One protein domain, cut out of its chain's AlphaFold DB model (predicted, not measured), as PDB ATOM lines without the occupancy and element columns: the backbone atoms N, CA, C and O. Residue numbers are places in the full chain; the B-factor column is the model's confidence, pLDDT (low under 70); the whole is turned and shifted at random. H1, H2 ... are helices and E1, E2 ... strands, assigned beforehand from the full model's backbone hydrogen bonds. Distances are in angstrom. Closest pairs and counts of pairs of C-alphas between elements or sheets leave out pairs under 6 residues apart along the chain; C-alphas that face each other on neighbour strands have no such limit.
ATOM      1  N   PHE A  13     223.906 452.096 470.544       94.44
ATOM      2  CA  PHE A  13     222.501 452.464 470.437       94.44
ATOM      3  C   PHE A  13     222.160 453.535 471.458       94.44
ATOM      4  O   PHE A  13     222.669 453.529 472.582       94.44
ATOM      5  N   LEU A  14     221.258 454.429 471.070       93.44
ATOM      6  CA  LEU A  14     220.626 455.365 471.980       93.44
ATOM      7  C   LEU A  14     219.292 454.778 472.440       93.44
ATOM      8  O   LEU A  14     218.458 454.401 471.620       93.44
ATOM      9  N   MET A  15     219.084 454.719 473.753       93.50
ATOM     10  CA  MET A  15     217.794 454.357 474.338       93.50
ATOM     11  C   MET A  15     217.092 455.610 474.844       93.50
ATOM     12  O   MET A  15     217.662 456.355 475.643       93.50
ATOM     13  N   LYS A  16     215.850 455.825 474.409       90.75
ATOM     14  CA  LYS A  16     215.020 456.948 474.852       90.75
ATOM     15  C   LYS A  16     213.558 456.526 474.901       90.75
ATOM     16  O   LYS A  16     213.047 455.975 473.937       90.75
ATOM     17  N   ASP A  17     212.894 456.785 476.025       92.88
ATOM     18  CA  ASP A  17     211.463 456.503 476.230       92.88
ATOM     19  C   ASP A  17     211.041 455.049 475.920       92.88
ATOM     20  O   ASP A  17     209.903 454.788 475.545       92.88
ATOM     21  N   GLY A  18     211.952 454.085 476.103       93.81
ATOM     22  CA  GLY A  18     211.713 452.665 475.806       93.81
ATOM     23  C   GLY A  18     211.974 452.258 474.351       93.81
ATOM     24  O   GLY A  18     211.954 451.066 474.055       93.81
ATOM     25  N   GLU A  19     212.286 453.215 473.480       93.62
ATOM     26  CA  GLU A  19     212.665 452.992 472.087       93.62
ATOM     27  C   GLU A  19     214.196 452.942 471.934       93.62
ATOM     28  O   GLU A  19     214.941 453.575 472.694       93.62
ATOM     29  N   VAL A  20     214.666 452.174 470.946       93.69
ATOM     30  CA  VAL A  20     216.092 451.979 470.637       93.69
ATOM     31  C   VAL A  20     216.386 452.547 469.251       93.69
ATOM     32  O   VAL A  20     215.748 452.160 468.277       93.69
ATOM     33  N   TYR A  21     217.386 453.420 469.167       93.81
ATOM     34  CA  TYR A  21     217.826 454.072 467.935       93.81
ATOM     35  C   TYR A  21     219.272 453.690 467.623       93.81
ATOM     36  O   TYR A  21     220.108 453.651 468.533       93.81
ATOM     37  N   ASP A  22     219.587 453.444 466.350       93.62
ATOM     38  CA  ASP A  22     220.982 453.348 465.914       93.62
ATOM     39  C   ASP A  22     221.658 454.707 466.119       93.62
ATOM     40  O   ASP A  22     221.157 455.736 465.660       93.62
ATOM     41  N   SER A  23     222.797 454.733 466.822       93.19
ATOM     42  CA  SER A  23     223.474 455.993 467.135       93.19
ATOM     43  C   SER A  23     223.889 456.785 465.892       93.19
ATOM     44  O   SER A  23     223.956 458.008 465.957       93.19
ATOM     45  N   HIS A  24     224.170 456.115 464.772       92.62
ATOM     46  CA  HIS A  24     224.567 456.770 463.524       92.62
ATOM     47  C   HIS A  24     223.382 457.466 462.851       92.62
ATOM     48  O   HIS A  24     223.557 458.532 462.266       92.62
ATOM     49  N   GLU A  25     222.176 456.905 462.965       93.50
ATOM     50  CA  GLU A  25     220.957 457.495 462.398       93.50
ATOM     51  C   GLU A  25     220.534 458.769 463.140       93.50
ATOM     52  O   GLU A  25     219.937 459.665 462.545       93.50
ATOM     53  N   VAL A  26     220.878 458.878 464.427       95.12
ATOM     54  CA  VAL A  26     220.525 460.025 465.282       95.12
ATOM     55  C   VAL A  26     221.721 460.906 465.648       95.12
ATOM     56  O   VAL A  26     221.594 461.777 466.508       95.12
ATOM     57  N   ALA A  27     222.874 460.725 464.997       93.62
ATOM     58  CA  ALA A  27     224.103 461.462 465.308       93.62
ATOM     59  C   ALA A  27     223.943 462.988 465.161       93.62
ATOM     60  O   ALA A  27     224.517 463.744 465.939       93.62
ATOM     61  N   ASN A  28     223.110 463.431 464.214       95.38
ATOM     62  CA  ASN A  28     222.809 464.848 463.965       95.38
ATOM     63  C   ASN A  28     221.468 465.286 464.577       95.38
ATOM     64  O   ASN A  28     220.865 466.271 464.143       95.38
ATOM     65  N   CYS A  29     220.970 464.541 465.564       96.62
ATOM     66  CA  CYS A  29     219.729 464.842 466.258       96.62
ATOM     67  C   CYS A  29     219.995 465.310 467.686       96.62
ATOM     68  O   CYS A  29     220.996 465.004 468.332       96.62
ATOM     69  N   CYS A  30     219.037 466.050 468.222       95.94
ATOM     70  CA  CYS A  30     219.046 466.442 469.611       95.94
ATOM     71  C   CYS A  30     218.928 465.219 470.531       95.94
ATOM     72  O   CYS A  30     217.920 464.523 470.508       95.94
ATOM     73  N   ILE A  31     219.880 465.031 471.446       91.12
ATOM     74  CA  ILE A  31     219.840 463.929 472.426       91.12
ATOM     75  C   ILE A  31     218.632 463.973 473.381       91.12
ATOM     76  O   ILE A  31     218.316 462.977 474.023       91.12
ATOM     77  N   ILE A  32     217.953 465.123 473.490       93.38
ATOM     78  CA  ILE A  32     216.803 465.316 474.386       93.38
ATOM     79  C   ILE A  32     215.476 465.050 473.680       93.38
ATOM     80  O   ILE A  32     214.611 464.401 474.255       93.38
ATOM     81  N   CYS A  33     215.281 465.554 472.458       95.50
ATOM     82  CA  CYS A  33     213.995 465.453 471.759       95.50
ATOM     83  C   CYS A  33     214.046 464.651 470.451       95.50
ATOM     84  O   CYS A  33     213.002 464.444 469.850       95.50
ATOM     85  N   LEU A  34     215.229 464.199 470.025       95.62
ATOM     86  CA  LEU A  34     215.514 463.481 468.774       95.62
ATOM     87  C   LEU A  34     215.166 464.211 467.471       95.62
ATOM     88  O   LEU A  34     215.310 463.631 466.399       95.62
ATOM     89  N   ASN A  35     214.797 465.492 467.529       96.38
ATOM     90  CA  ASN A  35     214.638 466.290 466.315       96.38
ATOM     91  C   ASN A  35     216.008 466.637 465.713       96.38
ATOM     92  O   ASN A  35     216.959 466.834 466.481       96.38
ATOM     93  N   PRO A  36     216.110 466.763 464.375       97.44
ATOM     94  CA  PRO A  36     217.332 467.202 463.710       97.44
ATOM     95  C   PRO A  36     217.854 468.521 464.281       97.44
ATOM     96  O   PRO A  36     217.075 469.423 464.609       97.44
ATOM     97  N   LEU A  37     219.173 468.624 464.410       97.69
ATOM     98  CA  LEU A  37     219.827 469.865 464.803       97.69
ATOM     99  C   LEU A  37     219.845 470.845 463.631       97.69
ATOM    100  O   LEU A  37     220.038 470.460 462.480       97.69
ATOM    101  N   ALA A  38     219.639 472.116 463.951       97.06
ATOM    102  CA  ALA A  38     219.931 473.221 463.055       97.06
ATOM    103  C   ALA A  38     221.353 473.720 463.327       97.06
ATOM    104  O   ALA A  38     221.917 473.467 464.394       97.06
ATOM    105  N   TYR A  39     221.913 474.441 462.365       96.31
ATOM    106  CA  TYR A  39     223.219 475.072 462.476       96.31
ATOM    107  C   TYR A  39     223.055 476.590 462.394       96.31
ATOM    108  O   TYR A  39     222.205 477.080 461.647       96.31
ATOM    109  N   ASN A  40     223.802 477.318 463.218       94.94
ATOM    110  CA  ASN A  40     223.826 478.774 463.220       94.94
ATOM    111  C   ASN A  40     225.189 479.253 462.706       94.94
ATOM    112  O   ASN A  40     226.200 479.002 463.358       94.94
ATOM    113  N   ASP A  41     225.186 479.953 461.570       93.75
ATOM    114  CA  ASP A  41     226.408 480.437 460.915       93.75
ATOM    115  C   ASP A  41     227.111 481.558 461.707       93.75
ATOM    116  O   ASP A  41     228.332 481.671 461.663       93.75
ATOM    117  N   GLU A  42     226.362 482.394 462.439       93.75
ATOM    118  CA  GLU A  42     226.914 483.529 463.202       93.75
ATOM    119  C   GLU A  42     227.748 483.063 464.399       93.75
ATOM    120  O   GLU A  42     228.773 483.660 464.720       93.75
ATOM    121  N   TYR A  43     227.311 481.990 465.053       94.69
ATOM    122  CA  TYR A  43     227.922 481.483 466.280       94.69
ATOM    123  C   TYR A  43     228.629 480.135 466.108       94.69
ATOM    124  O   TYR A  43     229.006 479.535 467.118       94.69
ATOM    125  N   ASP A  44     228.771 479.677 464.856       94.19
ATOM    126  CA  ASP A  44     229.412 478.420 464.446       94.19
ATOM    127  C   ASP A  44     229.032 477.255 465.371       94.19
ATOM    128  O   ASP A  44     229.870 476.681 466.066       94.19
ATOM    129  N   ALA A  45     227.726 476.991 465.486       95.69
ATOM    130  CA  ALA A  45     227.231 476.037 466.472       95.69
ATOM    131  C   ALA A  45     225.942 475.327 466.066       95.69
ATOM    132  O   ALA A  45     224.978 475.937 465.588       95.69
ATOM    133  N   HIS A  46     225.880 474.032 466.378       97.12
ATOM    134  CA  HIS A  46     224.641 473.268 466.302       97.12
ATOM    135  C   HIS A  46     223.720 473.543 467.494       97.12
ATOM    136  O   HIS A  46     224.133 473.617 468.658       97.12
ATOM    137  N   PHE A  47     222.425 473.621 467.213       97.31
ATOM    138  CA  PHE A  47     221.397 473.851 468.218       97.31
ATOM    139  C   PHE A  47     220.112 473.093 467.915       97.31
ATOM    140  O   PHE A  47     219.830 472.677 466.792       97.31
ATOM    141  N   CYS A  48     219.303 472.904 468.951       97.88
ATOM    142  CA  CYS A  48     217.978 472.329 468.806       97.88
ATOM    143  C   CYS A  48     216.925 473.436 468.841       97.88
ATOM    144  O   CYS A  48     216.727 474.062 469.879       97.88
ATOM    145  N   THR A  49     216.196 473.614 467.740       96.31
ATOM    146  CA  THR A  49     215.089 474.581 467.636       96.31
ATOM    147  C   THR A  49     213.942 474.269 468.597       96.31
ATOM    148  O   THR A  49     213.298 475.174 469.108       96.31
ATOM    149  N   THR A  50     213.684 472.985 468.868       97.12
ATOM    150  CA  THR A  50     212.584 472.553 469.746       97.12
ATOM    151  C   THR A  50     212.917 472.715 471.226       97.12
ATOM    152  O   THR A  50     212.066 473.140 472.002       97.12
ATOM    153  N   CYS A  51     214.136 472.358 471.633       97.25
ATOM    154  CA  CYS A  51     214.570 472.522 473.021       97.25
ATOM    155  C   CYS A  51     215.027 473.947 473.333       97.25
ATOM    156  O   CYS A  51     215.107 474.284 474.509       97.25
ATOM    157  N   ASP A  52     215.340 474.741 472.306       96.88
ATOM    158  CA  ASP A  52     215.940 476.065 472.437       96.88
ATOM    159  C   ASP A  52     217.257 476.033 473.234       96.88
ATOM    160  O   ASP A  52     217.460 476.771 474.198       96.88
ATOM    161  N   GLU A  53     218.143 475.112 472.840       96.88
ATOM    162  CA  GLU A  53     219.430 474.867 473.496       96.88
ATOM    163  C   GLU A  53     220.537 474.631 472.462       96.88
ATOM    164  O   GLU A  53     220.355 473.873 471.497       96.88
ATOM    165  N   TRP A  54     221.702 475.229 472.713       96.88
ATOM    166  CA  TRP A  54     222.949 474.909 472.021       96.88
ATOM    167  C   TRP A  54     223.376 473.478 472.360       96.88
ATOM    168  O   TRP A  54     223.239 473.029 473.501       96.88
ATOM    169  N   ARG A  55     223.870 472.733 471.371       95.56
ATOM    170  CA  ARG A  55     224.401 471.371 471.572       95.56
ATOM    171  C   ARG A  55     225.915 471.309 471.597       95.56
ATOM    172  O   ARG A  55     226.467 470.252 471.878       95.56
ATOM    173  N   GLU A  56     226.547 472.452 471.400       94.25
ATOM    174  CA  GLU A  56     227.983 472.621 471.474       94.25
ATOM    175  C   GLU A  56     228.325 473.639 472.554       94.25
ATOM    176  O   GLU A  56     227.686 474.688 472.684       94.25
ATOM    177  N   GLU A  57     229.336 473.320 473.351       93.69
ATOM    178  CA  GLU A  57     229.876 474.236 474.349       93.69
ATOM    179  C   GLU A  57     230.637 475.381 473.669       93.69
ATOM    180  O   GLU A  57     231.051 475.278 472.516       93.69
ATOM    181  N   THR A  58     230.793 476.510 474.363       95.00
ATOM    182  CA  THR A  58     231.705 477.560 473.895       95.00
ATOM    183  C   THR A  58     233.140 477.077 474.051       95.00
ATOM    184  O   THR A  58     233.452 476.342 474.991       95.00
ATOM    185  N   CYS A  59     234.035 477.522 473.176       94.19
ATOM    186  CA  CYS A  59     235.447 477.203 473.325       94.19
ATOM    187  C   CYS A  59     236.058 477.894 474.563       94.19
ATOM    188  O   CYS A  59     235.469 478.787 475.173       94.19
ATOM    189  N   ILE A  60     237.266 477.471 474.939       94.81
ATOM    190  CA  ILE A  60     238.003 478.037 476.081       94.81
ATOM    191  C   ILE A  60     238.680 479.382 475.771       94.81
ATOM    192  O   ILE A  60     239.240 479.995 476.679       94.81
ATOM    193  N   ASP A  61     238.690 479.811 474.507       95.44
ATOM    194  CA  ASP A  61     239.324 481.056 474.079       95.44
ATOM    195  C   ASP A  61     238.407 482.252 474.396       95.44
ATOM    196  O   ASP A  61     237.350 482.395 473.775       95.44
ATOM    197  N   PRO A  62     238.801 483.149 475.322       91.56
ATOM    198  CA  PRO A  62     237.989 484.302 475.700       91.56
ATOM    199  C   PRO A  62     237.908 485.377 474.607       91.56
ATOM    200  O   PRO A  62     237.218 486.373 474.797       91.56
ATOM    201  N   THR A  63     238.635 485.221 473.498       95.19
ATOM    202  CA  THR A  63     238.675 486.174 472.380       95.19
ATOM    203  C   THR A  63     237.997 485.658 471.112       95.19
ATOM    204  O   THR A  63     237.984 486.358 470.103       95.19
ATOM    205  N   CYS A  64     237.406 484.459 471.151       94.62
ATOM    206  CA  CYS A  64     236.735 483.864 470.000       94.62
ATOM    207  C   CYS A  64     235.483 484.661 469.598       94.62
ATOM    208  O   CYS A  64     234.512 484.728 470.353       94.62
ATOM    209  N   GLU A  65     235.487 485.210 468.382       91.88
ATOM    210  CA  GLU A  65     234.406 486.054 467.857       91.88
ATOM    211  C   GLU A  65     233.048 485.336 467.769       91.88
ATOM    212  O   GLU A  65     232.023 485.945 468.058       91.88
ATOM    213  N   TYR A  66     233.045 484.027 467.490       93.25
ATOM    214  CA  TYR A  66     231.830 483.202 467.423       93.25
ATOM    215  C   TYR A  66     231.244 482.869 468.803       93.25
ATOM    216  O   TYR A  66     230.050 482.619 468.939       93.25
ATOM    217  N   CYS A  67     232.072 482.826 469.851       94.44
ATOM    218  CA  CYS A  67     231.629 482.435 471.194       94.44
ATOM    219  C   CYS A  67     231.309 483.635 472.090       94.44
ATOM    220  O   CYS A  67     230.424 483.527 472.939       94.44
ATOM    221  N   LEU A  68     232.028 484.751 471.930       90.75
ATOM    222  CA  LEU A  68     232.005 485.879 472.866       90.75
ATOM    223  C   LEU A  68     230.608 486.492 473.022       90.75
ATOM    224  O   LEU A  68     230.172 486.763 474.139       90.75
ATOM    225  N   GLU A  69     229.903 486.661 471.907       90.62
ATOM    226  CA  GLU A  69     228.575 487.283 471.862       90.62
ATOM    227  C   GLU A  69     227.445 486.249 471.739       90.62
ATOM    228  O   GLU A  69     226.280 486.620 471.577       90.62
ATOM    229  N   ARG A  70     227.758 484.946 471.838       94.62
ATOM    230  CA  ARG A  70     226.756 483.891 471.674       94.62
ATOM    231  C   ARG A  70     225.729 483.969 472.802       94.62
ATOM    232  O   ARG A  70     226.082 483.801 473.976       94.62
ATOM    233  N   PRO A  71     224.441 484.184 472.493       94.81
ATOM    234  CA  PRO A  71     223.433 484.296 473.527       94.81
ATOM    235  C   PRO A  71     223.269 482.963 474.251       94.81
ATOM    236  O   PRO A  71     223.487 481.888 473.696       94.81
ATOM    237  N   LYS A  72     222.788 483.013 475.496       94.44
ATOM    238  CA  LYS A  72     222.548 481.800 476.293       94.44
ATOM    239  C   LYS A  72     221.595 480.806 475.611       94.44
ATOM    240  O   LYS A  72     221.695 479.613 475.871       94.44
ATOM    241  N   LYS A  73     220.676 481.300 474.778       95.06
ATOM    242  CA  LYS A  73     219.688 480.496 474.057       95.06
ATOM    243  C   LYS A  73     219.644 480.868 472.573       95.06
ATOM    244  O   LYS A  73     219.711 482.065 472.289       95.06
ATOM    245  N   PRO A  74     219.472 479.899 471.657       95.75
ATOM    246  CA  PRO A  74     219.314 480.164 470.227       95.75
ATOM    247  C   PRO A  74     218.171 481.131 469.888       95.75
ATOM    248  O   PRO A  74     218.324 481.985 469.024       95.75
ATOM    249  N   SER A  75     217.038 481.065 470.591       94.94
ATOM    250  CA  SER A  75     215.901 481.974 470.372       94.94
ATOM    251  C   SER A  75     216.195 483.438 470.708       94.94
ATOM    252  O   SER A  75     215.430 484.324 470.337       94.94
ATOM    253  N   HIS A  76     217.287 483.708 471.426       94.56
ATOM    254  CA  HIS A  76     217.729 485.060 471.751       94.56
ATOM    255  C   HIS A  76     218.727 485.621 470.726       94.56
ATOM    256  O   HIS A  76     219.164 486.765 470.887       94.56
ATOM    257  N   CYS A  77     219.104 484.853 469.696       89.19
ATOM    258  CA  CYS A  77     219.824 485.395 468.550       89.19
ATOM    259  C   CYS A  77     218.969 486.511 467.943       89.19
ATOM    260  O   CYS A  77     217.766 486.338 467.727       89.19
ATOM    261  N   LYS A  78     219.560 487.686 467.722       72.88
ATOM    262  CA  LYS A  78     218.826 488.789 467.097       72.88
ATOM    263  C   LYS A  78     218.477 488.360 465.673       72.88
ATOM    264  O   LYS A  78     219.354 487.900 464.954       72.88
ATOM    265  N   GLU A  79     217.205 488.473 465.296       57.03
ATOM    266  CA  GLU A  79     216.739 488.088 463.960       57.03
ATOM    267  C   GLU A  79     217.600 488.743 462.872       57.03
ATOM    268  O   GLU A  79     217.752 489.968 462.835       57.03
ATOM    269  N   GLY A  80     218.149 487.912 461.988       53.19
ATOM    270  CA  GLY A  80     219.010 488.362 460.905       53.19
ATOM    271  C   GLY A  80     219.415 487.251 459.942       53.19
ATOM    272  O   GLY A  80     220.609 487.064 459.749       53.19
ATOM    273  N   TYR A  81     218.442 486.490 459.416       43.53
ATOM    274  CA  TYR A  81     218.119 486.277 457.984       43.53
ATOM    275  C   TYR A  81     217.194 485.067 457.789       43.53
ATOM    276  O   TYR A  81     217.492 483.984 458.333       43.53
TER     277      TYR A  81
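This is residues 13 to 81 of the 81 residues of an uncharacterized protein of Sporosarcina ureilytica (UniProt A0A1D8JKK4). Little regular structure is here: a small hairpin, E1 and E2, at one end, a second, E3 and E4, near the middle, and short H1 toward the other end, joined by long loops. Of 69 printed residues, 19 are in named elements, four strands then one helix, class mixed; both two-stranded sheets are antiparallel. The whole is loose, radius of gyration of the C-alphas 13.9 A, spanning 41 by 26 by 16 A.

Find C-alpha 13 at (222.501, 452.464, 470.437), where E1, residues 13 to 16, begins; E2 is residues 19 to 22, 10.4 A. E3 is residues 38 to 40, E4 residues 45 to 48, 10.2 A. H1, residues 65 to 68, ends at (232.005, 485.879, 472.866).

In hairpin E1 and E2, at 151 degrees, look for N 14 and O 21, 2.9 A, within hydrogen-bond range. In hairpin E3 and E4, at 140 degrees, find N 38 and O 47, 2.9 A. E1 and E2 are apart from E3, E4 and H1. H1 is too short for an O i to N i+4 pair; its one O i to N i+3 pair is out of range.

C-alphas 18 and 63, the farthest apart, are 43.1 A apart. Links E2 to E3 and E4 to H1 are long. The printed part has no cut; residues 79 to 81 are under pLDDT 70.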